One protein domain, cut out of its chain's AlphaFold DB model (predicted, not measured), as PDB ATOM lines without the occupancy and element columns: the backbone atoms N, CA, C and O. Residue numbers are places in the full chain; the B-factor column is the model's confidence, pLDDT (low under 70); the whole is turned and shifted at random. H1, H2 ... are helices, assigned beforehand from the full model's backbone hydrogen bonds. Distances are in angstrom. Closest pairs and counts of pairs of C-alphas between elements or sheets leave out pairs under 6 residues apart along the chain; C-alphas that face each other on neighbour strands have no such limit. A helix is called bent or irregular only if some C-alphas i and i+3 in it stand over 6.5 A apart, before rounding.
ATOM      1  N   LYS A   2      68.031  11.879 -64.271       45.28
ATOM      2  CA  LYS A   2      68.945  11.633 -65.399       45.28
ATOM      3  C   LYS A   2      68.092  11.470 -66.660       45.28
ATOM      4  O   LYS A   2      67.244  10.585 -66.701       45.28
ATOM      5  N   ASN A   3      68.291  12.344 -67.646       48.41
ATOM      6  CA  ASN A   3      67.567  12.342 -68.919       48.41
ATOM      7  C   ASN A   3      68.049  11.182 -69.796       48.41
ATOM      8  O   ASN A   3      68.844  11.363 -70.718       48.41
ATOM      9  N   TYR A   4      67.608   9.970 -69.481       56.56
ATOM     10  CA  TYR A   4      67.792   8.829 -70.361       56.56
ATOM     11  C   TYR A   4      66.781   8.937 -71.504       56.56
ATOM     12  O   TYR A   4      65.577   9.021 -71.264       56.56
ATOM     13  N   ARG A   5      67.256   8.951 -72.757       66.56
ATOM     14  CA  ARG A   5      66.389   8.732 -73.925       66.56
ATOM     15  C   ARG A   5      65.949   7.274 -73.900       66.56
ATOM     16  O   ARG A   5      66.618   6.422 -74.474       66.56
ATOM     17  N   ALA A   6      64.884   7.000 -73.163       77.06
ATOM     18  CA  ALA A   6      64.320   5.670 -73.076       77.06
ATOM     19  C   ALA A   6      63.346   5.415 -74.235       77.06
ATOM     20  O   ALA A   6      62.537   6.280 -74.580       77.06
ATOM     21  N   THR A   7      63.441   4.237 -74.844       85.06
ATOM     22  CA  THR A   7      62.622   3.832 -75.989       85.06
ATOM     23  C   THR A   7      61.269   3.314 -75.514       85.06
ATOM     24  O   THR A   7      61.187   2.567 -74.538       85.06
ATOM     25  N   VAL A   8      60.204   3.719 -76.207       85.62
ATOM     26  CA  VAL A   8      58.836   3.263 -75.944       85.62
ATOM     27  C   VAL A   8      58.491   2.171 -76.952       85.62
ATOM     28  O   VAL A   8      58.383   2.446 -78.145       85.62
ATOM     29  N   ASP A   9      58.319   0.942 -76.470       87.62
ATOM     30  CA  ASP A   9      57.841  -0.194 -77.261       87.62
ATOM     31  C   ASP A   9      56.648  -0.834 -76.548       87.62
ATOM     32  O   ASP A   9      56.772  -1.332 -75.427       87.62
ATOM     33  N   LYS A  10      55.488  -0.831 -77.215       86.56
ATOM     34  CA  LYS A  10      54.243  -1.391 -76.674       86.56
ATOM     35  C   LYS A  10      54.381  -2.867 -76.310       86.56
ATOM     36  O   LYS A  10      53.853  -3.285 -75.289       86.56
ATOM     37  N   ARG A  11      55.149  -3.643 -77.082       88.38
ATOM     38  CA  ARG A  11      55.343  -5.077 -76.816       88.38
ATOM     39  C   ARG A  11      56.067  -5.312 -75.496       88.38
ATOM     40  O   ARG A  11      55.752  -6.257 -74.779       88.38
ATOM     41  N   VAL A  12      57.040  -4.458 -75.179       87.50
ATOM     42  CA  VAL A  12      57.810  -4.536 -73.932       87.50
ATOM     43  C   VAL A  12      56.935  -4.164 -72.739       87.50
ATOM     44  O   VAL A  12      57.001  -4.857 -71.726       87.50
ATOM     45  N   ILE A  13      56.100  -3.132 -72.883       88.69
ATOM     46  CA  ILE A  13      55.164  -2.678 -71.846       88.69
ATOM     47  C   ILE A  13      54.110  -3.756 -71.563       88.69
ATOM     48  O   ILE A  13      53.981  -4.197 -70.429       88.69
ATOM     49  N   GLU A  14      53.438  -4.281 -72.591       90.69
ATOM     50  CA  GLU A  14      52.424  -5.335 -72.429       90.69
ATOM     51  C   GLU A  14      53.013  -6.615 -71.810       90.69
ATOM     52  O   GLU A  14      52.424  -7.218 -70.908       90.69
ATOM     53  N   ALA A  15      54.206  -7.029 -72.253       90.12
ATOM     54  CA  ALA A  15      54.896  -8.187 -71.689       90.12
ATOM     55  C   ALA A  15      55.325  -7.956 -70.231       90.12
ATOM     56  O   ALA A  15      55.329  -8.893 -69.427       90.12
ATOM     57  N   TRP A  16      55.702  -6.725 -69.887       89.81
ATOM     58  CA  TRP A  16      56.031  -6.343 -68.523       89.81
ATOM     59  C   TRP A  16      54.795  -6.346 -67.625       89.81
ATOM     60  O   TRP A  16      54.814  -7.012 -66.591       89.81
ATOM     61  N   ASP A  17      53.703  -5.715 -68.050       88.44
ATOM     62  CA  ASP A  17      52.439  -5.677 -67.314       88.44
ATOM     63  C   ASP A  17      51.887  -7.086 -67.069       88.44
ATOM     64  O   ASP A  17      51.457  -7.404 -65.959       88.44
ATOM     65  N   ALA A  18      51.988  -7.987 -68.052       88.81
ATOM     66  CA  ALA A  18      51.614  -9.390 -67.878       88.81
ATOM     67  C   ALA A  18      52.464 -10.098 -66.804       88.81
ATOM     68  O   ALA A  18      51.926 -10.838 -65.971       88.81
ATOM     69  N   LYS A  19      53.785  -9.863 -66.783       86.88
ATOM     70  CA  LYS A  19      54.688 -10.420 -65.760       86.88
ATOM     71  C   LYS A  19      54.405  -9.841 -64.377       86.88
ATOM     72  O   LYS A  19      54.367 -10.602 -63.410       86.88
ATOM     73  N   VAL A  20      54.188  -8.532 -64.280       86.25
ATOM     74  CA  VAL A  20      53.849  -7.851 -63.025       86.25
ATOM     75  C   VAL A  20      52.514  -8.365 -62.493       86.25
ATOM     76  O   VAL A  20      52.445  -8.771 -61.337       86.25
ATOM     77  N   ALA A  21      51.484  -8.478 -63.332       85.25
ATOM     78  CA  ALA A  21      50.186  -9.015 -62.928       85.25
ATOM     79  C   ALA A  21      50.277 -10.477 -62.452       85.25
ATOM     80  O   ALA A  21      49.658 -10.853 -61.454       85.25
ATOM     81  N   ALA A  22      51.065 -11.321 -63.129       84.44
ATOM     82  CA  ALA A  22      51.312 -12.695 -62.692       84.44
ATOM     83  C   ALA A  22      52.063 -12.741 -61.350       84.44
ATOM     84  O   ALA A  22      51.727 -13.538 -60.467       84.44
ATOM     85  N   PHE A  23      53.044 -11.855 -61.179       81.25
ATOM     86  CA  PHE A  23      53.803 -11.704 -59.948       81.25
ATOM     87  C   PHE A  23      52.908 -11.253 -58.782       81.25
ATOM     88  O   PHE A  23      52.906 -11.887 -57.725       81.25
ATOM     89  N   GLU A  24      52.076 -10.229 -58.972       79.06
ATOM     90  CA  GLU A  24      51.145  -9.735 -57.953       79.06
ATOM     91  C   GLU A  24      50.123 -10.789 -57.527       79.06
ATOM     92  O   GLU A  24      49.846 -10.928 -56.333       79.06
ATOM     93  N   ARG A  25      49.597 -11.590 -58.461       79.44
ATOM     94  CA  ARG A  25      48.684 -12.693 -58.114       79.44
ATOM     95  C   ARG A  25      49.357 -13.730 -57.220       79.44
ATOM     96  O   ARG A  25      48.731 -14.224 -56.283       79.44
ATOM     97  N   LYS A  26      50.625 -14.053 -57.492       77.56
ATOM     98  CA  LYS A  26      51.372 -15.082 -56.759       77.56
ATOM     99  C   LYS A  26      51.880 -14.587 -55.402       77.56
ATOM    100  O   LYS A  26      51.821 -15.331 -54.427       77.56
ATOM    101  N   TYR A  27      52.338 -13.338 -55.318       73.88
ATOM    102  CA  TYR A  27      53.031 -12.810 -54.136       73.88
ATOM    103  C   TYR A  27      52.245 -11.750 -53.350       73.88
ATOM    104  O   TYR A  27      52.579 -11.473 -52.198       73.88
ATOM    105  N   GLY A  28      51.165 -11.194 -53.903       72.56
ATOM    106  CA  GLY A  28      50.373 -10.143 -53.258       72.56
ATOM    107  C   GLY A  28      49.641 -10.613 -51.999       72.56
ATOM    108  O   GLY A  28      49.713  -9.956 -50.961       72.56
ATOM    109  N   ARG A  29      48.978 -11.778 -52.050       77.75
ATOM    110  CA  ARG A  29      48.311 -12.385 -50.881       77.75
ATOM    111  C   ARG A  29      49.281 -12.778 -49.757       77.75
ATOM    112  O   ARG A  29      49.068 -12.301 -48.642       77.75
ATOM    113  N   PRO A  30      50.336 -13.584 -49.996       77.31
ATOM    114  CA  PRO A  30      51.231 -14.006 -48.918       77.31
ATOM    115  C   PRO A  30      51.959 -12.823 -48.273       77.31
ATOM    116  O   PRO A  30      52.107 -12.804 -47.055       77.31
ATOM    117  N   ARG A  31      52.324 -11.786 -49.045       79.31
ATOM    118  CA  ARG A  31      52.923 -10.562 -48.496       79.31
ATOM    119  C   ARG A  31      51.987  -9.846 -47.517       79.31
ATOM    120  O   ARG A  31      52.429  -9.475 -46.437       79.31
ATOM    121  N   ARG A  32      50.700  -9.676 -47.854       80.75
ATOM    122  CA  ARG A  32      49.719  -9.034 -46.952       80.75
ATOM    123  C   ARG A  32      49.495  -9.847 -45.677       80.75
ATOM    124  O   ARG A  32      49.461  -9.268 -44.596       80.75
ATOM    125  N   VAL A  33      49.387 -11.172 -45.799       83.00
ATOM    126  CA  VAL A  33      49.220 -12.074 -44.647       83.00
ATOM    127  C   VAL A  33      50.437 -12.016 -43.723       83.00
ATOM    128  O   VAL A  33      50.266 -11.890 -42.517       83.00
ATOM    129  N   LEU A  34      51.656 -12.030 -44.272       81.50
ATOM    130  CA  LEU A  34      52.889 -11.910 -43.488       81.50
ATOM    131  C   LEU A  34      52.990 -10.570 -42.753       81.50
ATOM    132  O   LEU A  34      53.369 -10.550 -41.588       81.50
ATOM    133  N   VAL A  35      52.626  -9.458 -43.400       82.12
ATOM    134  CA  VAL A  35      52.613  -8.137 -42.747       82.12
ATOM    135  C   VAL A  35      51.585  -8.097 -41.615       82.12
ATOM    136  O   VAL A  35      51.902  -7.622 -40.529       82.12
ATOM    137  N   ALA A  36      50.383  -8.641 -41.824       86.62
ATOM    138  CA  ALA A  36      49.377  -8.732 -40.768       86.62
ATOM    139  C   ALA A  36      49.853  -9.608 -39.594       86.62
ATOM    140  O   ALA A  36      49.729  -9.206 -38.439       86.62
ATOM    141  N   ALA A  37      50.461 -10.765 -39.881       83.62
ATOM    142  CA  ALA A  37      51.039 -11.645 -38.867       83.62
ATOM    143  C   ALA A  37      52.162 -10.957 -38.076       83.62
ATOM    144  O   ALA A  37      52.237 -11.114 -36.859       83.62
ATOM    145  N   LEU A  38      52.991 -10.149 -38.744       86.19
ATOM    146  CA  LEU A  38      54.033  -9.357 -38.099       86.19
ATOM    147  C   LEU A  38      53.436  -8.326 -37.128       86.19
ATOM    148  O   LEU A  38      53.902  -8.220 -36.000       86.19
ATOM    149  N   VAL A  39      52.381  -7.603 -37.523       87.00
ATOM    150  CA  VAL A  39      51.703  -6.631 -36.641       87.00
ATOM    151  C   VAL A  39      51.136  -7.320 -35.399       87.00
ATOM    152  O   VAL A  39      51.373  -6.861 -34.284       87.00
ATOM    153  N   VAL A  40      50.454  -8.456 -35.574       87.81
ATOM    154  CA  VAL A  40      49.924  -9.246 -34.451       87.81
ATOM    155  C   VAL A  40      51.056  -9.741 -33.543       87.81
ATOM    156  O   VAL A  40      50.941  -9.652 -32.322       87.81
ATOM    157  N   GLY A  41      52.168 -10.202 -34.121       83.25
ATOM    158  CA  GLY A  41      53.351 -10.637 -33.378       83.25
ATOM    159  C   GLY A  41      53.997  -9.516 -32.558       83.25
ATOM    160  O   GLY A  41      54.347  -9.735 -31.400       83.25
ATOM    161  N   VAL A  42      54.092  -8.301 -33.109       84.50
ATOM    162  CA  VAL A  42      54.586  -7.118 -32.382       84.50
ATOM    163  C   VAL A  42      53.648  -6.756 -31.230       84.50
ATOM    164  O   VAL A  42      54.118  -6.534 -30.116       84.50
ATOM    165  N   CYS A  43      52.331  -6.742 -31.460       85.00
ATOM    166  CA  CYS A  43      51.350  -6.478 -30.405       85.00
ATOM    167  C   CYS A  43      51.425  -7.512 -29.272       85.00
ATOM    168  O   CYS A  43      51.368  -7.137 -28.103       85.00
ATOM    169  N   TRP A  44      51.612  -8.796 -29.602       86.62
ATOM    170  CA  TRP A  44      51.828  -9.846 -28.603       86.62
ATOM    171  C   TRP A  44      53.090  -9.567 -27.787       86.62
ATOM    172  O   TRP A  44      53.041  -9.580 -26.557       86.62
ATOM    173  N   LEU A  45      54.210  -9.274 -28.454       85.06
ATOM    174  CA  LEU A  45      55.499  -9.039 -27.804       85.06
ATOM    175  C   LEU A  45      55.435  -7.921 -26.751       85.06
ATOM    176  O   LEU A  45      56.059  -8.034 -25.699       85.06
ATOM    177  N   LEU A  46      54.670  -6.863 -27.036       82.81
ATOM    178  CA  LEU A  46      54.470  -5.728 -26.131       82.81
ATOM    179  C   LEU A  46      53.578  -6.068 -24.929       82.81
ATOM    180  O   LEU A  46      53.757  -5.485 -23.865       82.81
ATOM    181  N   TYR A  47      52.627  -6.992 -25.088       84.94
ATOM    182  CA  TYR A  47      51.716  -7.402 -24.016       84.94
ATOM    183  C   TYR A  47      52.344  -8.436 -23.072       84.94
ATOM    184  O   TYR A  47      52.225  -8.324 -21.854       84.94
ATOM    185  N   ALA A  48      53.024  -9.443 -23.626       84.44
ATOM    186  CA  ALA A  48      53.647 -10.526 -22.873       84.44
ATOM    187  C   ALA A  48      55.014 -10.875 -23.492       84.44
ATOM    188  O   ALA A  48      55.088 -11.732 -24.386       84.44
ATOM    189  N   PRO A  49      56.103 -10.223 -23.044       79.50
ATOM    190  CA  PRO A  49      57.425 -10.467 -23.597       79.50
ATOM    191  C   PRO A  49      57.864 -11.895 -23.267       79.50
ATOM    192  O   PRO A  49      58.034 -12.272 -22.110       79.50
ATOM    193  N   SER A  50      58.046 -12.705 -24.306       86.44
ATOM    194  CA  SER A  50      58.538 -14.077 -24.197       86.44
ATOM    195  C   SER A  50      59.632 -14.322 -25.231       86.44
ATOM    196  O   SER A  50      59.575 -13.809 -26.352       86.44
ATOM    197  N   ALA A  51      60.625 -15.139 -24.873       82.06
ATOM    198  CA  ALA A  51      61.695 -15.526 -25.795       82.06
ATOM    199  C   ALA A  51      61.140 -16.208 -27.062       82.06
ATOM    200  O   ALA A  51      61.642 -15.983 -28.160       82.06
ATOM    201  N   PHE A  52      60.047 -16.967 -26.928       81.69
ATOM    202  CA  PHE A  52      59.348 -17.587 -28.055       81.69
ATOM    203  C   PHE A  52      58.778 -16.561 -29.042       81.69
ATOM    204  O   PHE A  52      58.945 -16.722 -30.250       81.69
ATOM    205  N   ALA A  53      58.150 -15.487 -28.552       78.88
ATOM    206  CA  ALA A  53      57.596 -14.447 -29.413       78.88
ATOM    207  C   ALA A  53      58.694 -13.669 -30.166       78.88
ATOM    208  O   ALA A  53      58.509 -13.351 -31.342       78.88
ATOM    209  N   LEU A  54      59.864 -13.446 -29.549       80.44
ATOM    210  CA  LEU A  54      61.032 -12.867 -30.233       80.44
ATOM    211  C   LEU A  54      61.528 -13.757 -31.380       80.44
ATOM    212  O   LEU A  54      61.750 -13.261 -32.484       80.44
ATOM    213  N   VAL A  55      61.675 -15.064 -31.142       85.25
ATOM    214  CA  VAL A  55      62.138 -16.017 -32.168       85.25
ATOM    215  C   VAL A  55      61.138 -16.116 -33.322       85.25
ATOM    216  O   VAL A  55      61.542 -16.077 -34.485       85.25
ATOM    217  N   ALA A  56      59.837 -16.177 -33.028       82.06
ATOM    218  CA  ALA A  56      58.789 -16.201 -34.051       82.06
ATOM    219  C   ALA A  56      58.773 -14.917 -34.899       82.06
ATOM    220  O   ALA A  56      58.677 -14.979 -36.125       82.06
ATOM    221  N   MET A  57      58.931 -13.753 -34.263       83.31
ATOM    222  CA  MET A  57      59.056 -12.465 -34.946       83.31
ATOM    223  C   MET A  57      60.294 -12.403 -35.838       83.31
ATOM    224  O   MET A  57      60.205 -11.979 -36.990       83.31
ATOM    225  N   PHE A  58      61.441 -12.863 -35.339       85.31
ATOM    226  CA  PHE A  58      62.672 -12.910 -36.121       85.31
ATOM    227  C   PHE A  58      62.520 -13.817 -37.349       85.31
ATOM    228  O   PHE A  58      62.858 -13.410 -38.460       85.31
ATOM    229  N   ALA A  59      61.919 -14.999 -37.184       85.56
ATOM    230  CA  ALA A  59      61.626 -15.905 -38.291       85.56
ATOM    231  C   ALA A  59      60.697 -15.260 -39.338       85.56
ATOM    232  O   ALA A  59      60.975 -15.346 -40.535       85.56
ATOM    233  N   LEU A  60      59.639 -14.558 -38.911       84.62
ATOM    234  CA  LEU A  60      58.740 -13.819 -39.809       84.62
ATOM    235  C   LEU A  60      59.476 -12.735 -40.608       84.62
ATOM    236  O   LEU A  60      59.261 -12.608 -41.815       84.62
ATOM    237  N   VAL A  61      60.368 -11.982 -39.961       84.81
ATOM    238  CA  VAL A  61      61.201 -10.968 -40.626       84.81
ATOM    239  C   VAL A  61      62.135 -11.617 -41.648       84.81
ATOM    240  O   VAL A  61      62.196 -11.156 -42.787       84.81
ATOM    241  N   CYS A  62      62.813 -12.712 -41.297       86.62
ATOM    242  CA  CYS A  62      63.668 -13.446 -42.231       86.62
ATOM    243  C   CYS A  62      62.889 -13.953 -43.450       86.62
ATOM    244  O   CYS A  62      63.365 -13.813 -44.577       86.62
ATOM    245  N   VAL A  63      61.678 -14.487 -43.252       85.25
ATOM    246  CA  VAL A  63      60.803 -14.930 -44.350       85.25
ATOM    247  C   VAL A  63      60.402 -13.756 -45.241       85.25
ATOM    248  O   VAL A  63      60.455 -13.884 -46.462       85.25
ATOM    249  N   LEU A  64      60.053 -12.600 -44.670       81.81
ATOM    250  CA  LEU A  64      59.740 -11.393 -45.441       81.81
ATOM    251  C   LEU A  64      60.936 -10.908 -46.268       81.81
ATOM    252  O   LEU A  64      60.770 -10.612 -47.451       81.81
ATOM    253  N   ILE A  65      62.134 -10.878 -45.680       80.62
ATOM    254  CA  ILE A  65      63.369 -10.503 -46.381       80.62
ATOM    255  C   ILE A  65      63.663 -11.494 -47.511       80.62
ATOM    256  O   ILE A  65      63.962 -11.071 -48.626       80.62
ATOM    257  N   ALA A  66      63.531 -12.799 -47.264       81.06
ATOM    258  CA  ALA A  66      63.735 -13.829 -48.280       81.06
ATOM    259  C   ALA A  66      62.715 -13.716 -49.425       81.06
ATOM    260  O   ALA A  66      63.093 -13.781 -50.595       81.06
ATOM    261  N   LEU A  67      61.438 -13.477 -49.110       76.31
ATOM    262  CA  LEU A  67      60.379 -13.268 -50.100       76.31
ATOM    263  C   LEU A  67      60.649 -12.012 -50.943       76.31
ATOM    264  O   LEU A  67      60.491 -12.030 -52.165       76.31
ATOM    265  N   GLN A  68      61.104 -10.932 -50.304       73.06
ATOM    266  CA  GLN A  68      61.474  -9.694 -50.979       73.06
ATOM    267  C   GLN A  68      62.719  -9.880 -51.857       73.06
ATOM    268  O   GLN A  68      62.708  -9.454 -53.009       73.06
ATOM    269  N   GLY A  69      63.752 -10.578 -51.385       68.50
ATOM    270  CA  GLY A  69      64.939 -10.895 -52.183       68.50
ATOM    271  C   GLY A  69      64.616 -11.780 -53.390       68.50
ATOM    272  O   GLY A  69      65.050 -11.495 -54.504       68.50
ATOM    273  N   HIS A  70      63.776 -12.801 -53.208       71.38
ATOM    274  CA  HIS A  70      63.347 -13.665 -54.307       71.38
ATOM    275  C   HIS A  70      62.517 -12.906 -55.351       71.38
ATOM    276  O   HIS A  70      62.672 -13.130 -56.552       71.38
ATOM    277  N   SER A  71      61.686 -11.951 -54.916       66.75
ATOM    278  CA  SER A  71      60.918 -11.118 -55.843       66.75
ATOM    279  C   SER A  71      61.797 -10.316 -56.804       66.75
ATOM    280  O   SER A  71      61.497 -10.288 -58.000       66.75
ATOM    281  N   GLN A  72      62.919  -9.765 -56.320       63.44
ATOM    282  CA  GLN A  72      63.880  -9.013 -57.141       63.44
ATOM    283  C   GLN A  72      64.491  -9.862 -58.252       63.44
ATOM    284  O   GLN A  72      64.730  -9.373 -59.351       63.44
ATOM    285  N   LEU A  73      64.730 -11.144 -57.971       65.69
ATOM    286  CA  LEU A  73      65.338 -12.074 -58.920       65.69
ATOM    287  C   LEU A  73      64.336 -12.588 -59.963       65.69
ATOM    288  O   LEU A  73      64.738 -13.026 -61.037       65.69
ATOM    289  N   SER A  74      63.036 -12.536 -59.661       70.62
ATOM    290  CA  SER A  74      61.985 -13.061 -60.543       70.62
ATOM    291  C   SER A  74      61.468 -12.053 -61.579       70.62
ATOM    292  O   SER A  74      61.021 -12.449 -62.658       70.62
ATOM    293  N   LEU A  75      61.543 -10.751 -61.284       79.44
ATOM    294  CA  LEU A  75      61.069  -9.672 -62.157       79.44
ATOM    295  C   LEU A  75      62.191  -9.197 -63.087       79.44
ATOM    296  O   LEU A  75      62.876  -8.208 -62.837       79.44
ATOM    297  N   LEU A  76      62.376  -9.936 -64.180       85.31
ATOM    298  CA  LEU A  76      63.369  -9.636 -65.213       85.31
ATOM    299  C   LEU A  76      62.733  -8.904 -66.397       85.31
ATOM    300  O   LEU A  76      61.672  -9.306 -66.898       85.31
ATOM    301  N   CYS A  77      63.424  -7.869 -66.883       86.38
ATOM    302  CA  CYS A  77      63.028  -7.116 -68.070       86.38
ATOM    303  C   CYS A  77      62.819  -8.072 -69.262       86.38
ATOM    304  O   CYS A  77      63.698  -8.884 -69.539       86.38
ATOM    305  N   PRO A  78      61.696  -7.997 -69.995       87.62
ATOM    306  CA  PRO A  78      61.412  -8.919 -71.093       87.62
ATOM    307  C   PRO A  78      62.348  -8.733 -72.296       87.62
ATOM    308  O   PRO A  78      62.505  -9.663 -73.074       87.62
ATOM    309  N   ASN A  79      62.997  -7.569 -72.425       88.50
ATOM    310  CA  ASN A  79      63.930  -7.289 -73.515       88.50
ATOM    311  C   ASN A  79      65.356  -7.790 -73.214       88.50
ATOM    312  O   ASN A  79      65.935  -8.549 -73.981       88.50
ATOM    313  N   CYS A  80      65.939  -7.386 -72.078       87.44
ATOM    314  CA  CYS A  80      67.340  -7.696 -71.755       87.44
ATOM    315  C   CYS A  80      67.525  -8.815 -70.720       87.44
ATOM    316  O   CYS A  80      68.660  -9.162 -70.399       87.44
ATOM    317  N   ASN A  81      66.428  -9.356 -70.177       86.25
ATOM    318  CA  ASN A  81      66.392 -10.396 -69.144       86.25
ATOM    319  C   ASN A  81      67.233 -10.082 -67.891       86.25
ATOM    320  O   ASN A  81      67.766 -10.979 -67.243       86.25
ATOM    321  N   ARG A  82      67.361  -8.794 -67.555       84.75
ATOM    322  CA  ARG A  82      68.067  -8.290 -66.367       84.75
ATOM    323  C   ARG A  82      67.096  -7.592 -65.409       84.75
ATOM    324  O   ARG A  82      66.049  -7.119 -65.865       84.75
ATOM    325  N   PRO A  83      67.427  -7.499 -64.109       84.19
ATOM    326  CA  PRO A  83      66.615  -6.757 -63.150       84.19
ATOM    327  C   PRO A  83      66.559  -5.267 -63.532       84.19
ATOM    328  O   PRO A  83      67.606  -4.666 -63.778       84.19
ATOM    329  N   PRO A  84      65.369  -4.647 -63.609       80.75
ATOM    330  CA  PRO A  84      65.205  -3.323 -64.206       80.75
ATOM    331  C   PRO A  84      65.872  -2.185 -63.429       80.75
ATOM    332  O   PRO A  84      66.404  -1.287 -64.074       80.75
ATOM    333  N   GLY A  85      65.921  -2.247 -62.095       75.56
ATOM    334  CA  GLY A  85      66.647  -1.282 -61.253       75.56
ATOM    335  C   GLY A  85      68.132  -1.629 -61.030       75.56
ATOM    336  O   GLY A  85      68.866  -0.882 -60.382       75.56
ATOM    337  N   GLY A  86      68.604  -2.759 -61.568       72.06
ATOM    338  CA  GLY A  86      69.906  -3.344 -61.248       72.06
ATOM    339  C   GLY A  86      69.889  -4.195 -59.970       72.06
ATOM    340  O   GLY A  86      68.939  -4.182 -59.194       72.06
ATOM    341  N   TYR A  87      70.964  -4.951 -59.738       68.31
ATOM    342  CA  TYR A  87      71.050  -5.937 -58.644       68.31
ATOM    343  C   TYR A  87      71.001  -5.343 -57.224       68.31
ATOM    344  O   TYR A  87      70.827  -6.082 -56.260       68.31
ATOM    345  N   LEU A  88      71.168  -4.023 -57.089       64.81
ATOM    346  CA  LEU A  88      71.206  -3.299 -55.812       64.81
ATOM    347  C   LEU A  88      70.037  -2.313 -55.640       64.81
ATOM    348  O   LEU A  88      70.062  -1.500 -54.712       64.81
ATOM    349  N   ALA A  89      69.027  -2.345 -56.518       66.00
ATOM    350  CA  ALA A  89      67.865  -1.474 -56.380       66.00
ATOM    351  C   ALA A  89      67.104  -1.754 -55.077       66.00
ATOM    352  O   ALA A  89      66.824  -2.901 -54.720       66.00
ATOM    353  N   ARG A  90      66.760  -0.681 -54.357       57.91
ATOM    354  CA  ARG A  90      65.908  -0.735 -53.165       57.91
ATOM    355  C   ARG A  90      64.468  -0.460 -53.588       57.91
ATOM    356  O   ARG A  90      64.099   0.690 -53.772       57.91
ATOM    357  N   GLY A  91      63.659  -1.500 -53.729       61.59
ATOM    358  CA  GLY A  91      62.254  -1.380 -54.133       61.59
ATOM    359  C   GLY A  91      61.721  -2.722 -54.600       61.59
ATOM    360  O   GLY A  91      62.483  -3.681 -54.601       61.59
ATOM    361  N   SER A  92      60.441  -2.844 -54.956       65.12
ATOM    362  CA  SER A  92      59.988  -4.016 -55.708       65.12
ATOM    363  C   SER A  92      60.352  -3.798 -57.177       65.12
ATOM    364  O   SER A  92      60.085  -2.726 -57.709       65.12
ATOM    365  N   GLY A  93      60.954  -4.786 -57.846       66.94
ATOM    366  CA  GLY A  93      61.291  -4.645 -59.270       66.94
ATOM    367  C   GLY A  93      60.079  -4.311 -60.150       66.94
ATOM    368  O   GLY A  93      60.266  -3.821 -61.254       66.94
ATOM    369  N   ALA A  94      58.856  -4.537 -59.651       71.75
ATOM    370  CA  ALA A  94      57.591  -4.217 -60.301       71.75
ATOM    371  C   ALA A  94      57.265  -2.714 -60.347       71.75
ATOM    372  O   ALA A  94      56.496  -2.305 -61.217       71.75
ATOM    373  N   ASP A  95      57.824  -1.905 -59.441       75.38
ATOM    374  CA  ASP A  95      57.571  -0.458 -59.370       75.38
ATOM    375  C   ASP A  95      58.419   0.342 -60.366       75.38
ATOM    376  O   ASP A  95      58.192   1.537 -60.546       75.38
ATOM    377  N   GLU A  96      59.372  -0.307 -61.039       81.00
ATOM    378  CA  GLU A  96      60.273   0.386 -61.948       81.00
ATOM    379  C   GLU A  96      59.601   0.762 -63.267       81.00
ATOM    380  O   GLU A  96      59.015  -0.065 -63.970       81.00
ATOM    381  N   GLU A  97      59.725   2.039 -63.621       84.38
ATOM    382  CA  GLU A  97      59.144   2.607 -64.839       84.38
ATOM    383  C   GLU A  97      60.018   2.350 -66.073       84.38
ATOM    384  O   GLU A  97      59.514   2.229 -67.191       84.38
ATOM    385  N   VAL A  98      61.337   2.251 -65.874       86.62
ATOM    386  CA  VAL A  98      62.338   2.127 -66.937       86.62
ATOM    387  C   VAL A  98      63.395   1.103 -66.538       86.62
ATOM    388  O   VAL A  98      63.847   1.062 -65.397       86.62
ATOM    389  N   CYS A  99      63.849   0.299 -67.498       87.19
ATOM    390  CA  CYS A  99      65.002  -0.571 -67.291       87.19
ATOM    391  C   CYS A  99      66.318   0.210 -67.446       87.19
ATOM    392  O   CYS A  99      66.608   0.720 -68.527       87.19
ATOM    393  N   VAL A 100      67.179   0.219 -66.423       86.12
ATOM    394  CA  VAL A 100      68.487   0.912 -66.464       86.12
ATOM    395  C   VAL A 100      69.504   0.268 -67.415       86.12
ATOM    396  O   VAL A 100      70.523   0.876 -67.730       86.12
ATOM    397  N   HIS A 101      69.259  -0.970 -67.856       86.44
ATOM    398  CA  HIS A 101      70.185  -1.718 -68.710       86.44
ATOM    399  C   HIS A 101      69.943  -1.503 -70.202       86.44
ATOM    400  O   HIS A 101      70.900  -1.327 -70.951       86.44
ATOM    401  N   CYS A 102      68.683  -1.561 -70.639       87.88
ATOM    402  CA  CYS A 102      68.323  -1.389 -72.047       87.88
ATOM    403  C   CYS A 102      67.641  -0.050 -72.338       87.88
ATOM    404  O   CYS A 102      67.407   0.247 -73.503       87.88
ATOM    405  N   TYR A 103      67.334   0.748 -71.309       87.75
ATOM    406  CA  TYR A 103      66.623   2.019 -71.433       87.75
ATOM    407  C   TYR A 103      65.269   1.878 -72.140       87.75
ATOM    408  O   TYR A 103      64.855   2.766 -72.868       87.75
ATOM    409  N   TYR A 104      64.565   0.765 -71.943       88.25
ATOM    410  CA  TYR A 104      63.177   0.637 -72.390       88.25
ATOM    411  C   TYR A 104      62.226   1.055 -71.277       88.25
ATOM    412  O   TYR A 104      62.450   0.721 -70.108       88.25
ATOM    413  N   TRP A 105      61.154   1.744 -71.664       88.44
ATOM    414  CA  TRP A 105      59.993   1.940 -70.807       88.44
ATOM    415  C   TRP A 105      59.328   0.593 -70.532       88.44
ATOM    416  O   TRP A 105      59.077  -0.191 -71.447       88.44
ATOM    417  N   LEU A 106      59.090   0.325 -69.254       87.12
ATOM    418  CA  LEU A 106      58.392  -0.862 -68.768       87.12
ATOM    419  C   LEU A 106      56.914  -0.559 -68.518       87.12
ATOM    420  O   LEU A 106      56.086  -1.454 -68.610       87.12
ATOM    421  N   ARG A 107      56.585   0.708 -68.246       86.06
ATOM    422  CA  ARG A 107      55.217   1.221 -68.127       86.06
ATOM    423  C   ARG A 107      54.983   2.343 -69.127       86.06
ATOM    424  O   ARG A 107      55.934   2.952 -69.614       86.06
ATOM    425  N   GLU A 108      53.719   2.643 -69.407       84.00
ATOM    426  CA  GLU A 108      53.372   3.780 -70.257       84.00
ATOM    427  C   GLU A 108      53.897   5.097 -69.662       84.00
ATOM    428  O   GLU A 108      53.525   5.459 -68.536       84.00
ATOM    429  N   PRO A 109      54.743   5.842 -70.398       80.62
ATOM    430  CA  PRO A 109      55.261   7.101 -69.900       80.62
ATOM    431  C   PRO A 109      54.143   8.142 -69.763       80.62
ATOM    432  O   PRO A 109      53.199   8.161 -70.563       80.62
ATOM    433  N   PRO A 110      54.255   9.077 -68.805       75.06
ATOM    434  CA  PRO A 110      53.180  10.007 -68.466       75.06
ATOM    435  C   PRO A 110      52.771  10.931 -69.623       75.06
ATOM    436  O   PRO A 110      51.615  11.328 -69.699       75.06
TER     437      PRO A 110
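This is residues 2 to 110 of the 118 residues of an uncharacterized protein of Pseudoxanthomonas suwonensis (strain 11-1) (UniProt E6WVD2). A long helical hairpin of H1b and H2 has a head of loops at one end, where H1a, the first arm of the bent helix H1, runs on past the start of the hairpin. Residues 75 to 110, a long stretch of 36 residues with no named element, make the loops of this head, while residues 46 to 52 stand free at the far tip. The printed part has 109 residues, with two named helices in the order H1, H2 and no named strand; its class is all helix. It is loose, with a radius of gyration of the C-alphas of 17.9 A, and a rod of 56 by 26 by 24 A.

H1, residues 10 to 47, was assigned as one helix by its hydrogen bonds but is bent: C-alphas 26 and 29 are 7.2 A apart. Its arm H1a, residues 10 to 26, begins at C-alpha 10 (54.243, -1.391, -76.674) and is 24.3 A long. H1b, residues 29 to 47, is 27.5 A long and ends at C-alpha 47 (51.716, -7.402, -24.016). H2, residues 51 to 74, is 34.8 A long and ends at C-alpha 74 (61.985, -13.061, -60.543).

H1a and H1b stand at a steep tilt of 44 degrees. A tight link of 3 residues joins H1 to H2. H1b and H2 form a helical hairpin: they touch, opposite ways at a shallow tilt of 23 degrees, and their closest C-alphas, those of Leu 45 and Ala 53, are 6.0 A apart. H2 touches H1b with residues 53 to 64 alone. H1a and H2 are only just apart, at 8.2 A between their closest C-alphas. In H1a, H1b and H2 every O i to N i+4 pair is within hydrogen-bond range.

The two C-alphas farthest apart, those of Arg 5 and Ala 48, are separated by 56.0 A. The printed part has no cut. Its mean pLDDT is 80.3, with values under 70 at residues 2 to 5, 69, 71 to 73 and 87 to 93.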